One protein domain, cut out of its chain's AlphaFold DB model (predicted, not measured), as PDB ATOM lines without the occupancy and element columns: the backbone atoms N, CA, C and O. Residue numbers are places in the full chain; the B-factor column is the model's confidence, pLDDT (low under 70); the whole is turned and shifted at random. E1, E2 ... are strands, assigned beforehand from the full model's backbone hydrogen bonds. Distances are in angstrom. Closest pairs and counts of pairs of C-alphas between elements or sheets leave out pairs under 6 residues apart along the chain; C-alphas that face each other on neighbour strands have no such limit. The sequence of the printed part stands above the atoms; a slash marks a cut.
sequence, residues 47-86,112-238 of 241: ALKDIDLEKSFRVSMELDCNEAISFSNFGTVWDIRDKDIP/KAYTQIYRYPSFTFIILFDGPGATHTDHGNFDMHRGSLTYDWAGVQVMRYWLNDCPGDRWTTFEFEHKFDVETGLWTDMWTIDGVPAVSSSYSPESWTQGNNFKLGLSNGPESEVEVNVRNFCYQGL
ATOM      1  N   ALA A  47      55.227  45.671 138.880       57.91
ATOM      2  CA  ALA A  47      55.851  46.962 139.093       57.91
ATOM      3  C   ALA A  47      56.605  47.346 137.815       57.91
ATOM      4  O   ALA A  47      57.506  46.629 137.383       57.91
ATOM      5  N   LEU A  48      56.226  48.465 137.207       59.66
ATOM      6  CA  LEU A  48      56.872  48.966 135.998       59.66
ATOM      7  C   LEU A  48      58.079  49.836 136.312       59.66
ATOM      8  O   LEU A  48      59.050  49.855 135.558       59.66
ATOM      9  N   LYS A  49      57.991  50.626 137.386       65.19
ATOM     10  CA  LYS A  49      59.008  51.627 137.688       65.19
ATOM     11  C   LYS A  49      58.969  52.058 139.143       65.19
ATOM     12  O   LYS A  49      57.902  52.331 139.681       65.19
ATOM     13  N   ASP A  50      60.136  52.233 139.738       72.12
ATOM     14  CA  ASP A  50      60.269  53.000 140.971       72.12
ATOM     15  C   ASP A  50      60.022  54.491 140.706       72.12
ATOM     16  O   ASP A  50      60.530  55.053 139.730       72.12
ATOM     17  N   ILE A  51      59.247  55.122 141.585       74.00
ATOM     18  CA  ILE A  51      58.868  56.532 141.504       74.00
ATOM     19  C   ILE A  51      59.406  57.271 142.713       74.00
ATOM     20  O   ILE A  51      59.299  56.815 143.849       74.00
ATOM     21  N   ASP A  52      59.973  58.434 142.428       77.31
ATOM     22  CA  ASP A  52      60.411  59.406 143.409       77.31
ATOM     23  C   ASP A  52      59.453  60.597 143.339       77.31
ATOM     24  O   ASP A  52      59.457  61.324 142.345       77.31
ATOM     25  N   LEU A  53      58.610  60.748 144.363       82.31
ATOM     26  CA  LEU A  53      57.615  61.823 144.468       82.31
ATOM     27  C   LEU A  53      58.251  63.181 144.827       82.31
ATOM     28  O   LEU A  53      57.556  64.175 144.948       82.31
ATOM     29  N   GLU A  54      59.578  63.254 144.985       84.56
ATOM     30  CA  GLU A  54      60.301  64.534 145.039       84.56
ATOM     31  C   GLU A  54      60.699  65.045 143.644       84.56
ATOM     32  O   GLU A  54      61.353  66.084 143.505       84.56
ATOM     33  N   LYS A  55      60.331  64.321 142.582       85.56
ATOM     34  CA  LYS A  55      60.614  64.700 141.198       85.56
ATOM     35  C   LYS A  55      59.328  64.823 140.408       85.56
ATOM     36  O   LYS A  55      58.479  63.948 140.470       85.56
ATOM     37  N   SER A  56      59.253  65.848 139.566       90.25
ATOM     38  CA  SER A  56      58.138  65.990 138.637       90.25
ATOM     39  C   SER A  56      58.161  64.881 137.578       90.25
ATOM     40  O   SER A  56      59.206  64.566 136.997       90.25
ATOM     41  N   PHE A  57      57.006  64.293 137.288       88.38
ATOM     42  CA  PHE A  57      56.843  63.288 136.247       88.38
ATOM     43  C   PHE A  57      55.426  63.285 135.687       88.38
ATOM     44  O   PHE A  57      54.499  63.882 136.224       88.38
ATOM     45  N   ARG A  58      55.271  62.550 134.597       90.69
ATOM     46  CA  ARG A  58      54.005  62.339 133.924       90.69
ATOM     47  C   ARG A  58      53.877  60.896 133.490       90.69
ATOM     48  O   ARG A  58      54.867  60.286 133.080       90.69
ATOM     49  N   VAL A  59      52.675  60.355 133.593       85.75
ATOM     50  CA  VAL A  59      52.333  59.003 133.160       85.75
ATOM     51  C   VAL A  59      51.118  59.082 132.264       85.75
ATOM     52  O   VAL A  59      50.109  59.632 132.677       85.75
ATOM     53  N   SER A  60      51.192  58.510 131.070       86.94
ATOM     54  CA  SER A  60      50.067  58.417 130.145       86.94
ATOM     55  C   SER A  60      49.812  56.971 129.741       86.94
ATOM     56  O   SER A  60      50.741  56.165 129.658       86.94
ATOM     57  N   MET A  61      48.561  56.650 129.442       84.88
ATOM     58  CA  MET A  61      48.150  55.373 128.866       84.88
ATOM     59  C   MET A  61      46.839  55.528 128.100       84.88
ATOM     60  O   MET A  61      46.093  56.470 128.344       84.88
ATOM     61  N   GLU A  62      46.529  54.587 127.218       83.31
ATOM     62  CA  GLU A  62      45.232  54.511 126.547       83.31
ATOM     63  C   GLU A  62      44.412  53.336 127.082       83.31
ATOM     64  O   GLU A  62      44.910  52.207 127.146       83.31
ATOM     65  N   LEU A  63      43.150  53.604 127.418       81.06
ATOM     66  CA  LEU A  63      42.157  52.624 127.854       81.06
ATOM     67  C   LEU A  63      41.077  52.470 126.794       81.06
ATOM     68  O   LEU A  63      40.603  53.475 126.269       81.06
ATOM     69  N   ASP A  64      40.648  51.241 126.506       81.50
ATOM     70  CA  ASP A  64      39.469  51.036 125.665       81.50
ATOM     71  C   ASP A  64      38.188  51.309 126.467       81.50
ATOM     72  O   ASP A  64      37.643  50.443 127.155       81.50
ATOM     73  N   CYS A  65      37.683  52.537 126.388       85.31
ATOM     74  CA  CYS A  65      36.437  52.936 127.029       85.31
ATOM     75  C   CYS A  65      35.202  52.210 126.476       85.31
ATOM     76  O   CYS A  65      34.184  52.160 127.168       85.31
ATOM     77  N   ASN A  66      35.293  51.569 125.304       82.44
ATOM     78  CA  ASN A  66      34.208  50.745 124.763       82.44
ATOM     79  C   ASN A  66      34.212  49.315 125.312       82.44
ATOM     80  O   ASN A  66      33.281  48.551 125.037       82.44
ATOM     81  N   GLU A  67      35.247  48.932 126.060       75.62
ATOM     82  CA  GLU A  67      35.291  47.641 126.727       75.62
ATOM     83  C   GLU A  67      34.118  47.524 127.707       75.62
ATOM     84  O   GLU A  67      33.951  48.343 128.619       75.62
ATOM     85  N   ALA A  68      33.294  46.496 127.501       75.44
ATOM     86  CA  ALA A  68      32.153  46.210 128.351       75.44
ATOM     87  C   ALA A  68      32.639  45.648 129.692       75.44
ATOM     88  O   ALA A  68      33.045  44.489 129.772       75.44
ATOM     89  N   ILE A  69      32.572  46.465 130.742       76.12
ATOM     90  CA  ILE A  69      32.942  46.077 132.105       76.12
ATOM     91  C   ILE A  69      31.733  45.458 132.817       76.12
ATOM     92  O   ILE A  69      30.610  45.952 132.759       76.12
ATOM     93  N   SER A  70      31.970  44.357 133.509       70.44
ATOM     94  CA  SER A  70      31.019  43.523 134.238       70.44
ATOM     95  C   SER A  70      31.653  43.071 135.555       70.44
ATOM     96  O   SER A  70      32.844  43.260 135.793       70.44
ATOM     97  N   PHE A  71      30.867  42.431 136.419       69.62
ATOM     98  CA  PHE A  71      31.361  41.873 137.683       69.62
ATOM     99  C   PHE A  71      32.387  40.748 137.511       69.62
ATOM    100  O   PHE A  71      32.979  40.327 138.493       69.62
ATOM    101  N   SER A  72      32.591  40.260 136.291       62.75
ATOM    102  CA  SER A  72      33.651  39.309 135.987       62.75
ATOM    103  C   SER A  72      34.837  39.953 135.287       62.75
ATOM    104  O   SER A  72      35.691  39.195 134.874       62.75
ATOM    105  N   ASN A  73      34.872  41.277 135.059       63.03
ATOM    106  CA  ASN A  73      36.001  41.962 134.410       63.03
ATOM    107  C   ASN A  73      36.229  43.422 134.843       63.03
ATOM    108  O   ASN A  73      36.597  44.270 134.033       63.03
ATOM    109  N   PHE A  74      35.999  43.724 136.117       72.50
ATOM    110  CA  PHE A  74      36.252  45.037 136.709       72.50
ATOM    111  C   PHE A  74      37.555  45.039 137.518       72.50
ATOM    112  O   PHE A  74      38.039  43.976 137.907       72.50
ATOM    113  N   GLY A  75      38.112  46.218 137.805       70.88
ATOM    114  CA  GLY A  75      39.297  46.308 138.653       70.88
ATOM    115  C   GLY A  75      40.119  47.584 138.509       70.88
ATOM    116  O   GLY A  75      39.786  48.518 137.772       70.88
ATOM    117  N   THR A  76      41.224  47.614 139.258       71.25
ATOM    118  CA  THR A  76      42.274  48.621 139.086       71.25
ATOM    119  C   THR A  76      42.872  48.466 137.700       71.25
ATOM    120  O   THR A  76      43.097  47.355 137.241       71.25
ATOM    121  N   VAL A  77      43.132  49.592 137.051       72.50
ATOM    122  CA  VAL A  77      43.787  49.624 135.745       72.50
ATOM    123  C   VAL A  77      45.265  49.956 135.917       72.50
ATOM    124  O   VAL A  77      46.155  49.312 135.369       72.50
ATOM    125  N   TRP A  78      45.531  50.969 136.736       74.38
ATOM    126  CA  TRP A  78      46.860  51.491 136.994       74.38
ATOM    127  C   TRP A  78      46.882  52.233 138.323       74.38
ATOM    128  O   TRP A  78      45.865  52.813 138.723       74.38
ATOM    129  N   ASP A  79      48.041  52.237 138.981       71.62
ATOM    130  CA  ASP A  79      48.253  53.031 140.180       71.62
ATOM    131  C   ASP A  79      49.721  53.352 140.517       71.62
ATOM    132  O   ASP A  79      50.671  52.759 139.997       71.62
ATOM    133  N   ILE A  80      49.895  54.292 141.449       74.44
ATOM    134  CA  ILE A  80      51.151  54.575 142.150       74.44
ATOM    135  C   ILE A  80      50.939  54.222 143.614       74.44
ATOM    136  O   ILE A  80      50.033  54.749 144.258       74.44
ATOM    137  N   ARG A  81      51.763  53.323 144.150       72.75
ATOM    138  CA  ARG A  81      51.552  52.761 145.490       72.75
ATOM    139  C   ARG A  81      52.876  52.463 146.196       72.75
ATOM    140  O   ARG A  81      53.889  52.314 145.515       72.75
ATOM    141  N   ASP A  82      52.875  52.404 147.528       69.12
ATOM    142  CA  ASP A  82      54.073  52.086 148.325       69.12
ATOM    143  C   ASP A  82      54.690  50.745 147.872       69.12
ATOM    144  O   ASP A  82      53.986  49.843 147.397       69.12
ATOM    145  N   LYS A  83      56.017  50.614 147.951       61.88
ATOM    146  CA  LYS A  83      56.694  49.343 147.693       61.88
ATOM    147  C   LYS A  83      56.530  48.492 148.937       61.88
ATOM    148  O   LYS A  83      57.195  48.711 149.940       61.88
ATOM    149  N   ASP A  84      55.624  47.536 148.829       55.25
ATOM    150  CA  ASP A  84      55.377  46.471 149.793       55.25
ATOM    151  C   ASP A  84      56.711  46.007 150.411       55.25
ATOM    152  O   ASP A  84      57.540  45.436 149.705       55.25
ATOM    153  N   ILE A  85      56.883  46.295 151.713       46.28
ATOM    154  CA  ILE A  85      58.014  46.006 152.623       46.28
ATOM    155  C   ILE A  85      58.975  47.201 152.892       46.28
ATOM    156  O   ILE A  85      59.677  47.668 151.990       46.28
ATOM    157  N   PRO A  86      59.111  47.664 154.161       36.38
ATOM    158  CA  PRO A  86      60.194  48.563 154.558       36.38
ATOM    159  C   PRO A  86      61.533  47.829 154.429       36.38
ATOM    160  O   PRO A  86      61.675  46.725 154.952       36.38
ATOM    161  N   LYS A 112      49.213  50.904 150.312       66.88
ATOM    162  CA  LYS A 112      49.034  52.366 150.255       66.88
ATOM    163  C   LYS A 112      49.019  52.857 148.810       66.88
ATOM    164  O   LYS A 112      50.059  52.783 148.159       66.88
ATOM    165  N   ALA A 113      47.891  53.363 148.314       70.31
ATOM    166  CA  ALA A 113      47.793  53.963 146.983       70.31
ATOM    167  C   ALA A 113      47.816  55.493 147.070       70.31
ATOM    168  O   ALA A 113      47.035  56.095 147.798       70.31
ATOM    169  N   TYR A 114      48.726  56.106 146.319       79.38
ATOM    170  CA  TYR A 114      48.851  57.554 146.173       79.38
ATOM    171  C   TYR A 114      47.870  58.090 145.128       79.38
ATOM    172  O   TYR A 114      47.092  59.004 145.384       79.38
ATOM    173  N   THR A 115      47.874  57.462 143.954       86.69
ATOM    174  CA  THR A 115      46.895  57.700 142.899       86.69
ATOM    175  C   THR A 115      46.583  56.393 142.185       86.69
ATOM    176  O   THR A 115      47.387  55.463 142.197       86.69
ATOM    177  N   GLN A 116      45.404  56.309 141.586       82.44
ATOM    178  CA  GLN A 116      44.854  55.115 140.964       82.44
ATOM    179  C   GLN A 116      43.780  55.531 139.973       82.44
ATOM    180  O   GLN A 116      43.030  56.468 140.242       82.44
ATOM    181  N   ILE A 117      43.641  54.742 138.913       84.12
ATOM    182  CA  ILE A 117      42.411  54.635 138.135       84.12
ATOM    183  C   ILE A 117      41.836  53.218 138.222       84.12
ATOM    184  O   ILE A 117      42.555  52.214 138.215       84.12
ATOM    185  N   TYR A 118      40.517  53.139 138.339       82.12
ATOM    186  CA  TYR A 118      39.767  51.900 138.499       82.12
ATOM    187  C   TYR A 118      38.512  51.927 137.648       82.12
ATOM    188  O   TYR A 118      37.809  52.938 137.614       82.12
ATOM    189  N   ARG A 119      38.186  50.792 137.034       81.88
ATOM    190  CA  ARG A 119      36.967  50.621 136.249       81.88
ATOM    191  C   ARG A 119      36.016  49.636 136.906       81.88
ATOM    192  O   ARG A 119      36.409  48.549 137.318       81.88
ATOM    193  N   TYR A 120      34.750  50.029 136.955       80.06
ATOM    194  CA  TYR A 120      33.619  49.250 137.438       80.06
ATOM    195  C   TYR A 120      32.492  49.268 136.396       80.06
ATOM    196  O   TYR A 120      32.460  50.189 135.579       80.06
ATOM    197  N   PRO A 121      31.534  48.319 136.413       81.06
ATOM    198  CA  PRO A 121      30.469  48.272 135.407       81.06
ATOM    199  C   PRO A 121      29.621  49.540 135.273       81.06
ATOM    200  O   PRO A 121      28.984  49.723 134.247       81.06
ATOM    201  N   SER A 122      29.575  50.385 136.305       84.00
ATOM    202  CA  SER A 122      28.726  51.583 136.344       84.00
ATOM    203  C   SER A 122      29.485  52.891 136.584       84.00
ATOM    204  O   SER A 122      28.850  53.924 136.779       84.00
ATOM    205  N   PHE A 123      30.816  52.846 136.702       89.31
ATOM    206  CA  PHE A 123      31.646  54.032 136.929       89.31
ATOM    207  C   PHE A 123      33.126  53.751 136.665       89.31
ATOM    208  O   PHE A 123      33.615  52.632 136.836       89.31
ATOM    209  N   THR A 124      33.867  54.814 136.391       89.25
ATOM    210  CA  THR A 124      35.321  54.868 136.549       89.25
ATOM    211  C   THR A 124      35.605  55.732 137.764       89.25
ATOM    212  O   THR A 124      34.949  56.749 137.965       89.25
ATOM    213  N   PHE A 125      36.562  55.353 138.605       89.56
ATOM    214  CA  PHE A 125      37.041  56.273 139.631       89.56
ATOM    215  C   PHE A 125      38.529  56.519 139.515       89.56
ATOM    216  O   PHE A 125      39.299  55.640 139.126       89.56
ATOM    217  N   ILE A 126      38.905  57.717 139.935       91.38
ATOM    218  CA  ILE A 126      40.283  58.136 140.135       91.38
ATOM    219  C   ILE A 126      40.460  58.601 141.575       91.38
ATOM    220  O   ILE A 126      39.518  59.117 142.185       91.38
ATOM    221  N   ILE A 127      41.647  58.385 142.135       90.12
ATOM    222  CA  ILE A 127      42.008  58.907 143.458       90.12
ATOM    223  C   ILE A 127      43.172  59.887 143.340       90.12
ATOM    224  O   ILE A 127      44.077  59.691 142.526       90.12
ATOM    225  N   LEU A 128      43.148  60.915 144.173       92.19
ATOM    226  CA  LEU A 128      44.224  61.881 144.352       92.19
ATOM    227  C   LEU A 128      44.623  61.942 145.822       92.19
ATOM    228  O   LEU A 128      43.799  61.685 146.704       92.19
ATOM    229  N   PHE A 129      45.868  62.325 146.084       90.44
ATOM    230  CA  PHE A 129      46.343  62.560 147.438       90.44
ATOM    231  C   PHE A 129      45.576  63.709 148.107       90.44
ATOM    232  O   PHE A 129      45.398  64.777 147.520       90.44
ATOM    233  N   ASP A 130      45.128  63.484 149.342       90.62
ATOM    234  CA  ASP A 130      44.368  64.434 150.161       90.62
ATOM    235  C   ASP A 130      45.049  64.639 151.521       90.62
ATOM    236  O   ASP A 130      44.483  64.390 152.584       90.62
ATOM    237  N   GLY A 131      46.324  65.029 151.489       87.00
ATOM    238  CA  GLY A 131      47.080  65.350 152.696       87.00
ATOM    239  C   GLY A 131      46.626  66.647 153.381       87.00
ATOM    240  O   GLY A 131      45.836  67.419 152.834       87.00
ATOM    241  N   PRO A 132      47.163  66.950 154.577       87.69
ATOM    242  CA  PRO A 132      46.842  68.176 155.299       87.69
ATOM    243  C   PRO A 132      47.063  69.427 154.442       87.69
ATOM    244  O   PRO A 132      48.168  69.664 153.962       87.69
ATOM    245  N   GLY A 133      46.019  70.242 154.267       88.25
ATOM    246  CA  GLY A 133      46.092  71.476 153.477       88.25
ATOM    247  C   GLY A 133      46.024  71.282 151.959       88.25
ATOM    248  O   GLY A 133      46.183  72.264 151.235       88.25
ATOM    249  N   ALA A 134      45.768  70.062 151.473       92.94
ATOM    250  CA  ALA A 134      45.516  69.824 150.058       92.94
ATOM    251  C   ALA A 134      44.267  70.582 149.585       92.94
ATOM    252  O   ALA A 134      43.231  70.617 150.253       92.94
ATOM    253  N   THR A 135      44.379  71.202 148.415       95.62
ATOM    254  CA  THR A 135      43.281  71.874 147.723       95.62
ATOM    255  C   THR A 135      42.891  71.053 146.509       95.62
ATOM    256  O   THR A 135      43.682  70.865 145.589       95.62
ATOM    257  N   HIS A 136      41.645  70.602 146.510       95.69
ATOM    258  CA  HIS A 136      41.063  69.766 145.470       95.69
ATOM    259  C   HIS A 136      40.247  70.596 144.491       95.69
ATOM    260  O   HIS A 136      39.451  71.438 144.905       95.69
ATOM    261  N   THR A 137      40.422  70.342 143.198       95.75
ATOM    262  CA  THR A 137      39.654  70.983 142.128       95.75
ATOM    263  C   THR A 137      39.040  69.920 141.231       95.75
ATOM    264  O   THR A 137      39.758  69.156 140.591       95.75
ATOM    265  N   ASP A 138      37.711  69.902 141.168       94.75
ATOM    266  CA  ASP A 138      36.963  69.295 140.069       94.75
ATOM    267  C   ASP A 138      36.819  70.351 138.967       94.75
ATOM    268  O   ASP A 138      36.278  71.433 139.208       94.75
ATOM    269  N   HIS A 139      37.347  70.064 137.775       95.88
ATOM    270  CA  HIS A 139      37.333  71.010 136.655       95.88
ATOM    271  C   HIS A 139      35.970  71.071 135.949       95.88
ATOM    272  O   HIS A 139      35.784  71.909 135.070       95.88
ATOM    273  N   GLY A 140      35.008  70.215 136.322       94.44
ATOM    274  CA  GLY A 140      33.633  70.245 135.815       94.44
ATOM    275  C   GLY A 140      33.487  69.823 134.351       94.44
ATOM    276  O   GLY A 140      32.466  70.111 133.730       94.44
ATOM    277  N   ASN A 141      34.505  69.162 133.794       95.06
ATOM    278  CA  ASN A 141      34.540  68.741 132.392       95.06
ATOM    279  C   ASN A 141      33.927  67.351 132.150       95.06
ATOM    280  O   ASN A 141      33.727  66.974 130.997       95.06
ATOM    281  N   PHE A 142      33.642  66.591 133.211       93.56
ATOM    282  CA  PHE A 142      33.158  65.213 133.128       93.56
ATOM    283  C   PHE A 142      31.987  64.978 134.078       93.56
ATOM    284  O   PHE A 142      31.971  65.485 135.201       93.56
ATOM    285  N   ASP A 143      31.017  64.178 133.637       92.06
ATOM    286  CA  ASP A 143      29.843  63.865 134.444       92.06
ATOM    287  C   ASP A 143      30.205  62.960 135.625       92.06
ATOM    288  O   ASP A 143      30.753  61.863 135.468       92.06
ATOM    289  N   MET A 144      29.829  63.401 136.821       92.00
ATOM    290  CA  MET A 144      30.073  62.669 138.056       92.00
ATOM    291  C   MET A 144      28.960  61.651 138.317       92.00
ATOM    292  O   MET A 144      27.773  61.976 138.311       92.00
ATOM    293  N   HIS A 145      29.349  60.417 138.624       91.69
ATOM    294  CA  HIS A 145      28.430  59.354 139.027       91.69
ATOM    295  C   HIS A 145      27.837  59.599 140.416       91.69
ATOM    296  O   HIS A 145      26.668  59.320 140.679       91.69
ATOM    297  N   ARG A 146      28.659  60.123 141.330       91.75
ATOM    298  CA  ARG A 146      28.254  60.542 142.674       91.75
ATOM    299  C   ARG A 146      29.265  61.526 143.256       91.75
ATOM    300  O   ARG A 146      30.374  61.647 142.741       91.75
ATOM    301  N   GLY A 147      28.882  62.192 144.346       89.56
ATOM    302  CA  GLY A 147      29.756  63.138 145.046       89.56
ATOM    303  C   GLY A 147      31.066  62.494 145.499       89.56
ATOM    304  O   GLY A 147      31.059  61.324 145.883       89.56
ATOM    305  N   SER A 148      32.161  63.258 145.436       91.81
ATOM    306  CA  SER A 148      33.499  62.838 145.865       91.81
ATOM    307  C   SER A 148      33.558  62.537 147.366       91.81
ATOM    308  O   SER A 148      32.706  62.959 148.151       91.81
ATOM    309  N   LEU A 149      34.553  61.745 147.766       92.62
ATOM    310  CA  LEU A 149      34.721  61.301 149.147       92.62
ATOM    311  C   LEU A 149      36.196  61.236 149.502       92.62
ATOM    312  O   LEU A 149      36.986  60.615 148.788       92.62
ATOM    313  N   THR A 150      36.511  61.781 150.666       91.25
ATOM    314  CA  THR A 150      37.783  61.576 151.348       91.25
ATOM    315  C   THR A 150      37.712  60.350 152.250       91.25
ATOM    316  O   THR A 150      36.739  60.170 152.987       91.25
ATOM    317  N   TYR A 151      38.753  59.523 152.230       84.31
ATOM    318  CA  TYR A 151      38.932  58.432 153.186       84.31
ATOM    319  C   TYR A 151      40.413  58.062 153.333       84.31
ATOM    320  O   TYR A 151      41.252  58.428 152.511       84.31
ATOM    321  N   ASP A 152      40.722  57.331 154.401       82.44
ATOM    322  CA  ASP A 152      42.049  56.772 154.636       82.44
ATOM    323  C   ASP A 152      42.214  55.450 153.871       82.44
ATOM    324  O   ASP A 152      41.452  54.500 154.072       82.44
ATOM    325  N   TRP A 153      43.195  55.398 152.973       76.38
ATOM    326  CA  TRP A 153      43.620  54.193 152.274       76.38
ATOM    327  C   TRP A 153      44.940  53.700 152.863       76.38
ATOM    328  O   TRP A 153      46.018  54.165 152.490       76.38
ATOM    329  N   ALA A 154      44.860  52.727 153.772       71.31
ATOM    330  CA  ALA A 154      46.028  52.105 154.401       71.31
ATOM    331  C   ALA A 154      46.996  53.120 155.056       71.31
ATOM    332  O   ALA A 154      48.215  52.940 155.034       71.31
ATOM    333  N   GLY A 155      46.467  54.202 155.639       73.94
ATOM    334  CA  GLY A 155      47.241  55.283 156.251       73.94
ATOM    335  C   GLY A 155      47.583  56.452 155.321       73.94
ATOM    336  O   GLY A 155      48.313  57.350 155.743       73.94
ATOM    337  N   VAL A 156      47.118  56.441 154.065       79.38
ATOM    338  CA  VAL A 156      47.211  57.577 153.134       79.38
ATOM    339  C   VAL A 156      45.825  58.168 152.937       79.38
ATOM    340  O   VAL A 156      44.928  57.506 152.421       79.38
ATOM    341  N   GLN A 157      45.648  59.430 153.311       87.06
ATOM    342  CA  GLN A 157      44.406  60.140 153.041       87.06
ATOM    343  C   GLN A 157      44.312  60.464 151.544       87.06
ATOM    344  O   GLN A 157      45.219  61.069 150.967       87.06
ATOM    345  N   VAL A 158      43.221  60.031 150.914       89.25
ATOM    346  CA  VAL A 158      42.964  60.230 149.485       89.25
ATOM    347  C   VAL A 158      41.553  60.754 149.261       89.25
ATOM    348  O   VAL A 158      40.622  60.411 149.994       89.25
ATOM    349  N   MET A 159      41.383  61.540 148.202       93.19
ATOM    350  CA  MET A 159      40.079  61.917 147.675       93.19
ATOM    351  C   MET A 159      39.775  61.079 146.438       93.19
ATOM    352  O   MET A 159      40.580  61.010 145.511       93.19
ATOM    353  N   ARG A 160      38.599  60.449 146.409       92.69
ATOM    354  CA  ARG A 160      38.110  59.688 145.257       92.69
ATOM    355  C   ARG A 160      37.032  60.460 144.512       92.69
ATOM    356  O   ARG A 160      36.072  60.944 145.114       92.69
ATOM    357  N   TYR A 161      37.170  60.475 143.193       93.94
ATOM    358  CA  TYR A 161      36.228  61.047 142.242       93.94
ATOM    359  C   TYR A 161      35.624  59.929 141.403       93.94
ATOM    360  O   TYR A 161      36.358  59.100 140.864       93.94
ATOM    361  N   TRP A 162      34.296  59.889 141.310       93.50
ATOM    362  CA  TRP A 162      33.570  58.900 140.516       93.50
ATOM    363  C   TRP A 162      33.025  59.541 139.250       93.50
ATOM    364  O   TRP A 162      32.076  60.316 139.314       93.50
ATOM    365  N   LEU A 163      33.595  59.162 138.117       92.88
ATOM    366  CA  LEU A 163      33.143  59.524 136.783       92.88
ATOM    367  C   LEU A 163      32.071  58.526 136.327       92.88
ATOM    368  O   LEU A 163      32.142  57.337 136.658       92.88
ATOM    369  N   ASN A 164      31.078  58.998 135.577       89.06
ATOM    370  CA  ASN A 164      30.117  58.109 134.926       89.06
ATOM    371  C   ASN A 164      30.816  57.243 133.876       89.06
ATOM    372  O   ASN A 164      31.557  57.758 133.040       89.06
ATOM    373  N   ASP A 165      30.553  55.934 133.930       85.31
ATOM    374  CA  ASP A 165      31.086  54.929 133.007       85.31
ATOM    375  C   ASP A 165      32.577  55.141 132.691       85.31
ATOM    376  O   ASP A 165      33.373  55.334 133.610       85.31
ATOM    377  N   CYS A 166      32.982  55.073 131.423       87.31
ATOM    378  CA  CYS A 166      34.292  55.526 130.971       87.31
ATOM    379  C   CYS A 166      34.105  56.864 130.234       87.31
ATOM    380  O   CYS A 166      33.294  56.920 129.314       87.31
ATOM    381  N   PRO A 167      34.822  57.933 130.616       86.44
ATOM    382  CA  PRO A 167      34.570  59.304 130.151       86.44
ATOM    383  C   PRO A 167      34.938  59.606 128.686       86.44
ATOM    384  O   PRO A 167      34.813  60.754 128.269       86.44
ATOM    385  N   GLY A 168      35.411  58.625 127.915       85.62
ATOM    386  CA  GLY A 168      35.811  58.812 126.519       85.62
ATOM    387  C   GLY A 168      35.269  57.728 125.589       85.62
ATOM    388  O   GLY A 168      34.522  56.844 126.009       85.62
ATOM    389  N   ASP A 169      35.657  57.795 124.316       83.69
ATOM    390  CA  ASP A 169      35.229  56.869 123.266       83.69
ATOM    391  C   ASP A 169      36.406  56.024 122.773       83.69
ATOM    392  O   ASP A 169      37.454  56.554 122.395       83.69
ATOM    393  N   ARG A 170      36.218  54.699 122.661       86.00
ATOM    394  CA  ARG A 170      37.276  53.768 122.213       86.00
ATOM    395  C   ARG A 170      38.546  53.959 123.057       86.00
ATOM    396  O   ARG A 170      38.470  54.151 124.264       86.00
ATOM    397  N   TRP A 171      39.712  53.918 122.419       85.75
ATOM    398  CA  TRP A 171      41.006  54.180 123.034       85.75
ATOM    399  C   TRP A 171      41.131  55.642 123.461       85.75
ATOM    400  O   TRP A 171      41.478  56.502 122.656       85.75
ATOM    401  N   THR A 172      40.838  55.870 124.734       89.75
ATOM    402  CA  THR A 172      40.855  57.161 125.424       89.75
ATOM    403  C   THR A 172      42.144  57.277 126.220       89.75
ATOM    404  O   THR A 172      42.525  56.346 126.933       89.75
ATOM    405  N   THR A 173      42.822  58.413 126.115       91.19
ATOM    406  CA  THR A 173      44.070  58.678 126.827       91.19
ATOM    407  C   THR A 173      43.773  59.147 128.242       91.19
ATOM    408  O   THR A 173      43.050  60.115 128.444       91.19
ATOM    409  N   PHE A 174      44.387  58.501 129.222       91.75
ATOM    410  CA  PHE A 174      44.408  58.926 130.613       91.75
ATOM    411  C   PHE A 174      45.837  59.309 130.970       91.75
ATOM    412  O   PHE A 174      46.768  58.527 130.764       91.75
ATOM    413  N   GLU A 175      46.010  60.515 131.496       93.81
ATOM    414  CA  GLU A 175      47.304  61.063 131.877       93.81
ATOM    415  C   GLU A 175      47.261  61.559 133.320       93.81
ATOM    416  O   GLU A 175      46.358  62.294 133.712       93.81
ATOM    417  N   PHE A 176      48.257  61.153 134.096       93.81
ATOM    418  CA  PHE A 176      48.528  61.650 135.429       93.81
ATOM    419  C   PHE A 176      49.830  62.448 135.406       93.81
ATOM    420  O   PHE A 176      50.889  61.912 135.072       93.81
ATOM    421  N   GLU A 177      49.761  63.719 135.773       95.06
ATOM    422  CA  GLU A 177      50.925  64.578 135.968       95.06
ATOM    423  C   GLU A 177      51.110  64.858 137.457       95.06
ATOM    424  O   GLU A 177      50.174  65.265 138.136       95.06
ATOM    425  N   HIS A 178      52.329  64.656 137.942       93.19
ATOM    426  CA  HIS A 178      52.778  65.061 139.264       93.19
ATOM    427  C   HIS A 178      53.889  66.089 139.076       93.19
ATOM    428  O   HIS A 178      54.950  65.775 138.525       93.19
ATOM    429  N   LYS A 179      53.648  67.333 139.480       94.38
ATOM    430  CA  LYS A 179      54.532  68.453 139.154       94.38
ATOM    431  C   LYS A 179      54.722  69.383 140.339       94.38
ATOM    432  O   LYS A 179      53.756  69.774 140.985       94.38
ATOM    433  N   PHE A 180      55.964  69.791 140.576       93.00
ATOM    434  CA  PHE A 180      56.260  70.895 141.480       93.00
ATOM    435  C   PHE A 180      56.182  72.222 140.725       93.00
ATOM    436  O   PHE A 180      56.888  72.418 139.733       93.00
ATOM    437  N   ASP A 181      55.336  73.130 141.199       90.94
ATOM    438  CA  ASP A 181      55.267  74.505 140.723       90.94
ATOM    439  C   ASP A 181      56.197  75.379 141.576       90.94
ATOM    440  O   ASP A 181      55.996  75.554 142.780       90.94
ATOM    441  N   VAL A 182      57.248  75.909 140.946       88.81
ATOM    442  CA  VAL A 182      58.263  76.741 141.607       88.81
ATOM    443  C   VAL A 182      57.761  78.139 141.969       88.81
ATOM    444  O   VAL A 182      58.323  78.754 142.874       88.81
ATOM    445  N   GLU A 183      56.728  78.649 141.293       90.50
ATOM    446  CA  GLU A 183      56.157  79.968 141.569       90.50
ATOM    447  C   GLU A 183      55.255  79.916 142.799       90.50
ATOM    448  O   GLU A 183      55.337  80.785 143.670       90.50
ATOM    449  N   THR A 184      54.416  78.881 142.896       90.50
ATOM    450  CA  THR A 184      53.522  78.703 144.046       90.50
ATOM    451  C   THR A 184      54.183  77.956 145.202       90.50
ATOM    452  O   THR A 184      53.707  78.046 146.332       90.50
ATOM    453  N   GLY A 185      55.260  77.208 144.942       92.06
ATOM    454  CA  GLY A 185      55.922  76.342 145.919       92.06
ATOM    455  C   GLY A 185      55.091  75.115 146.306       92.06
ATOM    456  O   GLY A 185      55.220  74.623 147.426       92.06
ATOM    457  N   LEU A 186      54.211  74.650 145.414       93.75
ATOM    458  CA  LEU A 186      53.266  73.561 145.681       93.75
ATOM    459  C   LEU A 186      53.498  72.392 144.728       93.75
ATOM    460  O   LEU A 186      53.826  72.578 143.557       93.75
ATOM    461  N   TRP A 187      53.251  71.183 145.219       93.75
ATOM    462  CA  TRP A 187      53.004  70.036 144.358       93.75
ATOM    463  C   TRP A 187      51.600  70.129 143.782       93.75
ATOM    464  O   TRP A 187      50.671  70.539 144.476       93.75
ATOM    465  N   THR A 188      51.453  69.742 142.521       95.00
ATOM    466  CA  THR A 188      50.171  69.574 141.849       95.00
ATOM    467  C   THR A 188      50.128  68.206 141.193       95.00
ATOM    468  O   THR A 188      50.943  67.889 140.327       95.00
ATOM    469  N   ASP A 189      49.141  67.426 141.605       94.94
ATOM    470  CA  ASP A 189      48.716  66.208 140.947       94.94
ATOM    471  C   ASP A 189      47.524  66.519 140.053       94.94
ATOM    472  O   ASP A 189      46.546  67.107 140.515       94.94
ATOM    473  N   MET A 190      47.562  66.102 138.794       96.62
ATOM    474  CA  MET A 190      46.482  66.353 137.848       96.62
ATOM    475  C   MET A 190      46.188  65.122 137.006       96.62
ATOM    476  O   MET A 190      47.076  64.559 136.369       96.62
ATOM    477  N   TRP A 191      44.910  64.756 136.959       95.94
ATOM    478  CA  TRP A 191      44.390  63.808 135.986       95.94
ATOM    479  C   TRP A 191      43.812  64.543 134.788       95.94
ATOM    480  O   TRP A 191      42.983  65.444 134.931       95.94
ATOM    481  N   THR A 192      44.212  64.097 133.607       96.31
ATOM    482  CA  THR A 192      43.751  64.587 132.313       96.31
ATOM    483  C   THR A 192      43.224  63.406 131.501       96.31
ATOM    484  O   THR A 192      43.837  62.339 131.483       96.31
ATOM    485  N   ILE A 193      42.086  63.586 130.833       95.31
ATOM    486  CA  ILE A 193      41.441  62.568 129.997       95.31
ATOM    487  C   ILE A 193      41.290  63.161 128.597       95.31
ATOM    488  O   ILE A 193      40.693  64.221 128.441       95.31
ATOM    489  N   ASP A 194      41.906  62.535 127.594       94.06
ATOM    490  CA  ASP A 194      42.011  63.042 126.215       94.06
ATOM    491  C   ASP A 194      42.489  64.504 126.123       94.06
ATOM    492  O   ASP A 194      42.032  65.304 125.307       94.06
ATOM    493  N   GLY A 195      43.443  64.873 126.981       93.94
ATOM    494  CA  GLY A 195      43.985  66.234 127.035       93.94
ATOM    495  C   GLY A 195      43.101  67.248 127.775       93.94
ATOM    496  O   GLY A 195      43.495  68.406 127.892       93.94
ATOM    497  N   VAL A 196      41.945  66.837 128.306       96.44
ATOM    498  CA  VAL A 196      41.040  67.688 129.089       96.44
ATOM    499  C   VAL A 196      41.240  67.446 130.594       96.44
ATOM    500  O   VAL A 196      41.138  66.298 131.037       96.44
ATOM    501  N   PRO A 197      41.518  68.485 131.406       96.56
ATOM    502  CA  PRO A 197      41.670  68.337 132.853       96.56
ATOM    503  C   PRO A 197      40.397  67.783 133.493       96.56
ATOM    504  O   PRO A 197      39.308  68.315 133.275       96.56
ATOM    505  N   ALA A 198      40.532  66.728 134.292       95.19
ATOM    506  CA  ALA A 198      39.427  66.140 135.037       95.19
ATOM    507  C   ALA A 198      39.414  66.666 136.471       95.19
ATOM    508  O   ALA A 198      38.501  67.383 136.876       95.19
ATOM    509  N   VAL A 199      40.463  66.346 137.226       96.00
ATOM    510  CA  VAL A 199      40.598  66.698 138.642       96.00
ATOM    511  C   VAL A 199      42.054  66.986 138.969       96.00
ATOM    512  O   VAL A 199      42.961  66.420 138.353       96.00
ATOM    513  N   SER A 200      42.283  67.839 139.960       96.50
ATOM    514  CA  SER A 200      43.621  68.107 140.476       96.50
ATOM    515  C   SER A 200      43.642  68.276 141.990       96.50
ATOM    516  O   SER A 200      42.647  68.666 142.601       96.50
ATOM    517  N   SER A 201      44.798  67.995 142.582       96.00
ATOM    518  CA  SER A 201      45.106  68.235 143.990       96.00
ATOM    519  C   SER A 201      46.396  69.036 144.064       96.00
ATOM    520  O   SER A 201      47.397  68.635 143.474       96.00
ATOM    521  N   SER A 202      46.374  70.159 144.775       95.88
ATOM    522  CA  SER A 202      47.562  70.974 145.031       95.88
ATOM    523  C   SER A 202      47.848  71.037 146.526       95.88
ATOM    524  O   SER A 202      46.949  71.317 147.317       95.88
ATOM    525  N   TYR A 203      49.087  70.782 146.931       94.31
ATOM    526  CA  TYR A 203      49.466  70.666 148.341       94.31
ATOM    527  C   TYR A 203      50.929  71.062 148.564       94.31
ATOM    528  O   TYR A 203      51.735  71.095 147.631       94.31
ATOM    529  N   SER A 204      51.282  71.410 149.803       92.69
ATOM    530  CA  SER A 204      52.650  71.821 150.119       92.69
ATOM    531  C   SER A 204      53.562  70.598 150.285       92.69
ATOM    532  O   SER A 204      53.080  69.511 150.617       92.69
ATOM    533  N   PRO A 205      54.886  70.727 150.089       89.00
ATOM    534  CA  PRO A 205      55.824  69.629 150.336       89.00
ATOM    535  C   PRO A 205      55.695  69.013 151.736       89.00
ATOM    536  O   PRO A 205      55.868  67.810 151.900       89.00
ATOM    537  N   GLU A 206      55.337  69.812 152.742       87.50
ATOM    538  CA  GLU A 206      55.172  69.372 154.131       87.50
ATOM    539  C   GLU A 206      53.894  68.556 154.365       87.50
ATOM    540  O   GLU A 206      53.816  67.811 155.343       87.50
ATOM    541  N   SER A 207      52.896  68.657 153.478       84.00
ATOM    542  CA  SER A 207      51.714  67.785 153.508       84.00
ATOM    543  C   SER A 207      52.101  66.317 153.288       84.00
ATOM    544  O   SER A 207      51.375  65.413 153.712       84.00
ATOM    545  N   TRP A 208      53.246  66.069 152.642       80.19
ATOM    546  CA  TRP A 208      53.749  64.738 152.353       80.19
ATOM    547  C   TRP A 208      54.537  64.147 153.529       80.19
ATOM    548  O   TRP A 208      55.656  64.550 153.832       80.19
ATOM    549  N   THR A 209      53.962  63.137 154.185       70.50
ATOM    550  CA  THR A 209      54.550  62.508 155.388       70.50
ATOM    551  C   THR A 209      54.860  61.019 155.221       70.50
ATOM    552  O   THR A 209      55.332  60.373 156.153       70.50
ATOM    553  N   GLN A 210      54.614  60.459 154.032       65.56
ATOM    554  CA  GLN A 210      54.586  59.008 153.801       65.56
ATOM    555  C   GLN A 210      55.898  58.439 153.218       65.56
ATOM    556  O   GLN A 210      55.984  57.238 152.968       65.56
ATOM    557  N   GLY A 211      56.936  59.271 153.047       65.12
ATOM    558  CA  GLY A 211      58.241  58.876 152.494       65.12
ATOM    559  C   GLY A 211      58.242  58.694 150.967       65.12
ATOM    560  O   GLY A 211      57.246  58.962 150.306       65.12
ATOM    561  N   ASN A 212      59.362  58.242 150.389       63.16
ATOM    562  CA  ASN A 212      59.588  58.251 148.924       63.16
ATOM    563  C   ASN A 212      59.585  56.853 148.292       63.16
ATOM    564  O   ASN A 212      60.202  56.616 147.254       63.16
ATOM    565  N   ASN A 213      58.950  55.884 148.941       69.38
ATOM    566  CA  ASN A 213      59.039  54.492 148.533       69.38
ATOM    567  C   ASN A 213      57.856  54.085 147.652       69.38
ATOM    568  O   ASN A 213      57.101  53.202 148.021       69.38
ATOM    569  N   PHE A 214      57.678  54.712 146.487       70.31
ATOM    570  CA  PHE A 214      56.539  54.416 145.613       70.31
ATOM    571  C   PHE A 214      56.971  53.672 144.353       70.31
ATOM    572  O   PHE A 214      58.084  53.831 143.848       70.31
ATOM    573  N   LYS A 215      56.076  52.831 143.844       71.81
ATOM    574  CA  LYS A 215      56.199  52.164 142.551       71.81
ATOM    575  C   LYS A 215      54.977  52.448 141.693       71.81
ATOM    576  O   LYS A 215      53.838  52.402 142.153       71.81
ATOM    577  N   LEU A 216      55.264  52.704 140.430       64.94
ATOM    578  CA  LEU A 216      54.334  52.725 139.323       64.94
ATOM    579  C   LEU A 216      53.982  51.287 138.964       64.94
ATOM    580  O   LEU A 216      54.862  50.525 138.553       64.94
ATOM    581  N   GLY A 217      52.723  50.905 139.127       61.50
ATOM    582  CA  GLY A 217      52.243  49.572 138.795       61.50
ATOM    583  C   GLY A 217      51.177  49.621 137.712       61.50
ATOM    584  O   GLY A 217      50.204  50.361 137.831       61.50
ATOM    585  N   LEU A 218      51.312  48.772 136.690       57.59
ATOM    586  CA  LEU A 218      50.132  48.294 135.968       57.59
ATOM    587  C   LEU A 218      49.522  47.227 136.866       57.59
ATOM    588  O   LEU A 218      50.050  46.125 137.032       57.59
ATOM    589  N   SER A 219      48.498  47.637 137.600       54.16
ATOM    590  CA  SER A 219      47.930  46.825 138.658       54.16
ATOM    591  C   SER A 219      46.705  46.107 138.136       54.16
ATOM    592  O   SER A 219      45.633  46.690 138.157       54.16
ATOM    593  N   ASN A 220      46.831  44.806 137.885       48.72
ATOM    594  CA  ASN A 220      45.753  43.879 138.226       48.72
ATOM    595  C   ASN A 220      45.658  43.898 139.758       48.72
ATOM    596  O   ASN A 220      46.494  43.307 140.438       48.72
ATOM    597  N   GLY A 221      44.760  44.729 140.299       35.91
ATOM    598  CA  GLY A 221      44.613  44.949 141.741       35.91
ATOM    599  C   GLY A 221      44.425  43.653 142.543       35.91
ATOM    600  O   GLY A 221      44.225  42.586 141.979       35.91
ATOM    601  N   PRO A 222      44.449  43.717 143.880       33.88
ATOM    602  CA  PRO A 222      44.149  42.562 144.745       33.88
ATOM    603  C   PRO A 222      42.719  42.012 144.561       33.88
ATOM    604  O   PRO A 222      42.412  40.916 145.015       33.88
ATOM    605  N   GLU A 223      41.859  42.748 143.856       39.25
ATOM    606  CA  GLU A 223      40.682  42.218 143.174       39.25
ATOM    607  C   GLU A 223      41.017  42.106 141.683       39.25
ATOM    608  O   GLU A 223      40.897  43.084 140.945       39.25
ATOM    609  N   SER A 224      41.486  40.947 141.226       41.25
ATOM    610  CA  SER A 224      41.633  40.700 139.792       41.25
ATOM    611  C   SER A 224      40.908  39.423 139.409       41.25
ATOM    612  O   SER A 224      41.364  38.327 139.742       41.25
ATOM    613  N   GLU A 225      39.820  39.574 138.656       39.53
ATOM    614  CA  GLU A 225      39.390  38.522 137.737       39.53
ATOM    615  C   GLU A 225      39.815  38.797 136.284       39.53
ATOM    616  O   GLU A 225      39.775  37.834 135.526       39.53
ATOM    617  N   VAL A 226      40.251  40.008 135.855       45.25
ATOM    618  CA  VAL A 226      40.518  40.271 134.410       45.25
ATOM    619  C   VAL A 226      41.662  41.223 134.049       45.25
ATOM    620  O   VAL A 226      42.016  42.138 134.785       45.25
ATOM    621  N   GLU A 227      42.179  40.944 132.849       49.69
ATOM    622  CA  GLU A 227      42.984  41.723 131.904       49.69
ATOM    623  C   GLU A 227      42.273  43.015 131.453       49.69
ATOM    624  O   GLU A 227      41.436  42.991 130.554       49.69
ATOM    625  N   VAL A 228      42.588  44.169 132.046       50.41
ATOM    626  CA  VAL A 228      42.141  45.442 131.456       50.41
ATOM    627  C   VAL A 228      43.031  45.766 130.260       50.41
ATOM    628  O   VAL A 228      44.258  45.802 130.377       50.41
ATOM    629  N   ASN A 229      42.411  46.035 129.110       57.25
ATOM    630  CA  ASN A 229      43.123  46.380 127.887       57.25
ATOM    631  C   ASN A 229      43.710  47.795 127.987       57.25
ATOM    632  O   ASN A 229      43.048  48.794 127.701       57.25
ATOM    633  N   VAL A 230      44.977  47.879 128.394       65.56
ATOM    634  CA  VAL A 230      45.765  49.117 128.424       65.56
ATOM    635  C   VAL A 230      46.814  49.071 127.326       65.56
ATOM    636  O   VAL A 230      47.481  48.049 127.149       65.56
ATOM    637  N   ARG A 231      47.028  50.182 126.619       69.06
ATOM    638  CA  ARG A 231      48.117  50.303 125.641       69.06
ATOM    639  C   ARG A 231      48.835  51.643 125.727       69.06
ATOM    640  O   ARG A 231      48.379  52.558 126.405       69.06
ATOM    641  N   ASN A 232      49.945  51.759 124.999       72.81
ATOM    642  CA  ASN A 232      50.691  53.015 124.830       72.81
ATOM    643  C   ASN A 232      51.097  53.669 126.165       72.81
ATOM    644  O   ASN A 232      51.064  54.891 126.315       72.81
ATOM    645  N   PHE A 233      51.483  52.846 127.141       77.50
ATOM    646  CA  PHE A 233      51.945  53.316 128.439       77.50
ATOM    647  C   PHE A 233      53.230  54.135 128.298       77.50
ATOM    648  O   PHE A 233      54.186  53.689 127.668       77.50
ATOM    649  N   CYS A 234      53.316  55.301 128.927       76.31
ATOM    650  CA  CYS A 234      54.503  56.144 128.863       76.31
ATOM    651  C   CYS A 234      54.716  56.865 130.187       76.31
ATOM    652  O   CYS A 234      53.836  57.554 130.679       76.31
ATOM    653  N   TYR A 235      55.900  56.706 130.761       81.38
ATOM    654  CA  TYR A 235      56.413  57.479 131.878       81.38
ATOM    655  C   TYR A 235      57.412  58.502 131.347       81.38
ATOM    656  O   TYR A 235      58.366  58.148 130.659       81.38
ATOM    657  N   GLN A 236      57.272  59.756 131.745       84.12
ATOM    658  CA  GLN A 236      58.185  60.829 131.389       84.12
ATOM    659  C   GLN A 236      58.596  61.594 132.646       84.12
ATOM    660  O   GLN A 236      57.753  62.140 133.348       84.12
ATOM    661  N   GLY A 237      59.899  61.686 132.910       84.12
ATOM    662  CA  GLY A 237      60.408  62.632 133.906       84.12
ATOM    663  C   GLY A 237      60.272  64.060 133.380       84.12
ATOM    664  O   GLY A 237      60.695  64.347 132.256       84.12
ATOM    665  N   LEU A 238      59.693  64.950 134.177       84.25
ATOM    666  CA  LEU A 238      59.569  66.361 133.841       84.25
ATOM    667  C   LEU A 238      60.753  67.113 134.448       84.25
ATOM    668  O   LEU A 238      61.202  66.827 135.557       84.25
TER     669      LEU A 238
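AT A GLANCE: This is residues 47 to 86 and 112 to 238 of the 241 residues of an uncharacterized protein of Oikopleura dioica (UniProt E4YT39). The printed part is a sandwich: two twisted antiparallel sheets stand face to face, their strands only 13 degrees off each other's line. One layer is the seven-strand sheet in the order E1, E12, E3, E4, E5, E8, E7; the other is the six-strand sheet in the order E6, E11, E10, E9, E2, E13. The 167 printed residues hold no named helix and 13 named strands, E1 to E13 in number order along the chain, and the class is all strand. The whole is compact and rounded, with a radius of gyration of the C-alphas of 15.0 A and spans of 41 by 37 by 29 A.

HOW THE PARTS SIT: In the larger sheet E1, residues 47 to 51, is an edge strand, antiparallel to E12, residues 214 to 218, with N 48 and O 216 2.8 A apart. E3, residues 75 to 82, is the next neighbour, with N 215 and O 81 at 2.8 A. Then comes E4, residues 113 to 120, with N 114 and O 80 at 2.8 A. E4 forms a hairpin with E5, residues 123 to 129, with N 120 and O 123 at 2.8 A. E8, residues 156 to 164, pairs with E5 through N 159 and O 128, 2.8 A, and forms a hairpin with the edge strand E7, residues 144 to 153, through N 153 and O 156, 2.8 A. In the other sheet the edge strand E6, residues 135 to 138, pairs with E11, residues 196 to 203, through N 135 and O 202, 2.8 A. E9, residues 171 to 181, E10, residues 186 to 193, and E11 form a meander, each strand the antiparallel neighbour of the one before, with N 175 and O 192 at 2.8 A and N 189 and O 201 at 2.8 A. E2, residues 57 to 64, pairs with E9 through N 57 and O 178, 2.8 A, and with the edge strand E13, residues 230 to 237, through N 58 and O 236, 2.8 A. Between the sheets, the closest C-alphas of E5 and E11 are those of Leu 128 and Ser 201, 6.4 A apart.

IN THESE COORDINATES: E1 begins at C-alpha 47, (55.851, 46.962, 139.093), and E13 ends at C-alpha 237, (60.408, 62.632, 133.906). E9 is the longest strand by residues and measures 30.5 A; E8 measures 25.0 A and E2 23.7 A. E3 bends by 77 degrees at residue 78, E4 by 50 at 116, E7 by 67 at 147 and E11 by 55 at 199.

THE WHOLE: The C-alphas of Ser 72 and Glu 183 are the two farthest apart, 46.8 A. Residues 87 to 111 are not printed, and C-alphas 86 and 112 are 12.6 A apart across the cut. The link from E12 to E13 is long. Mean pLDDT of the printed part is 80.7; 32 residues are under 70, among them 216 to 231.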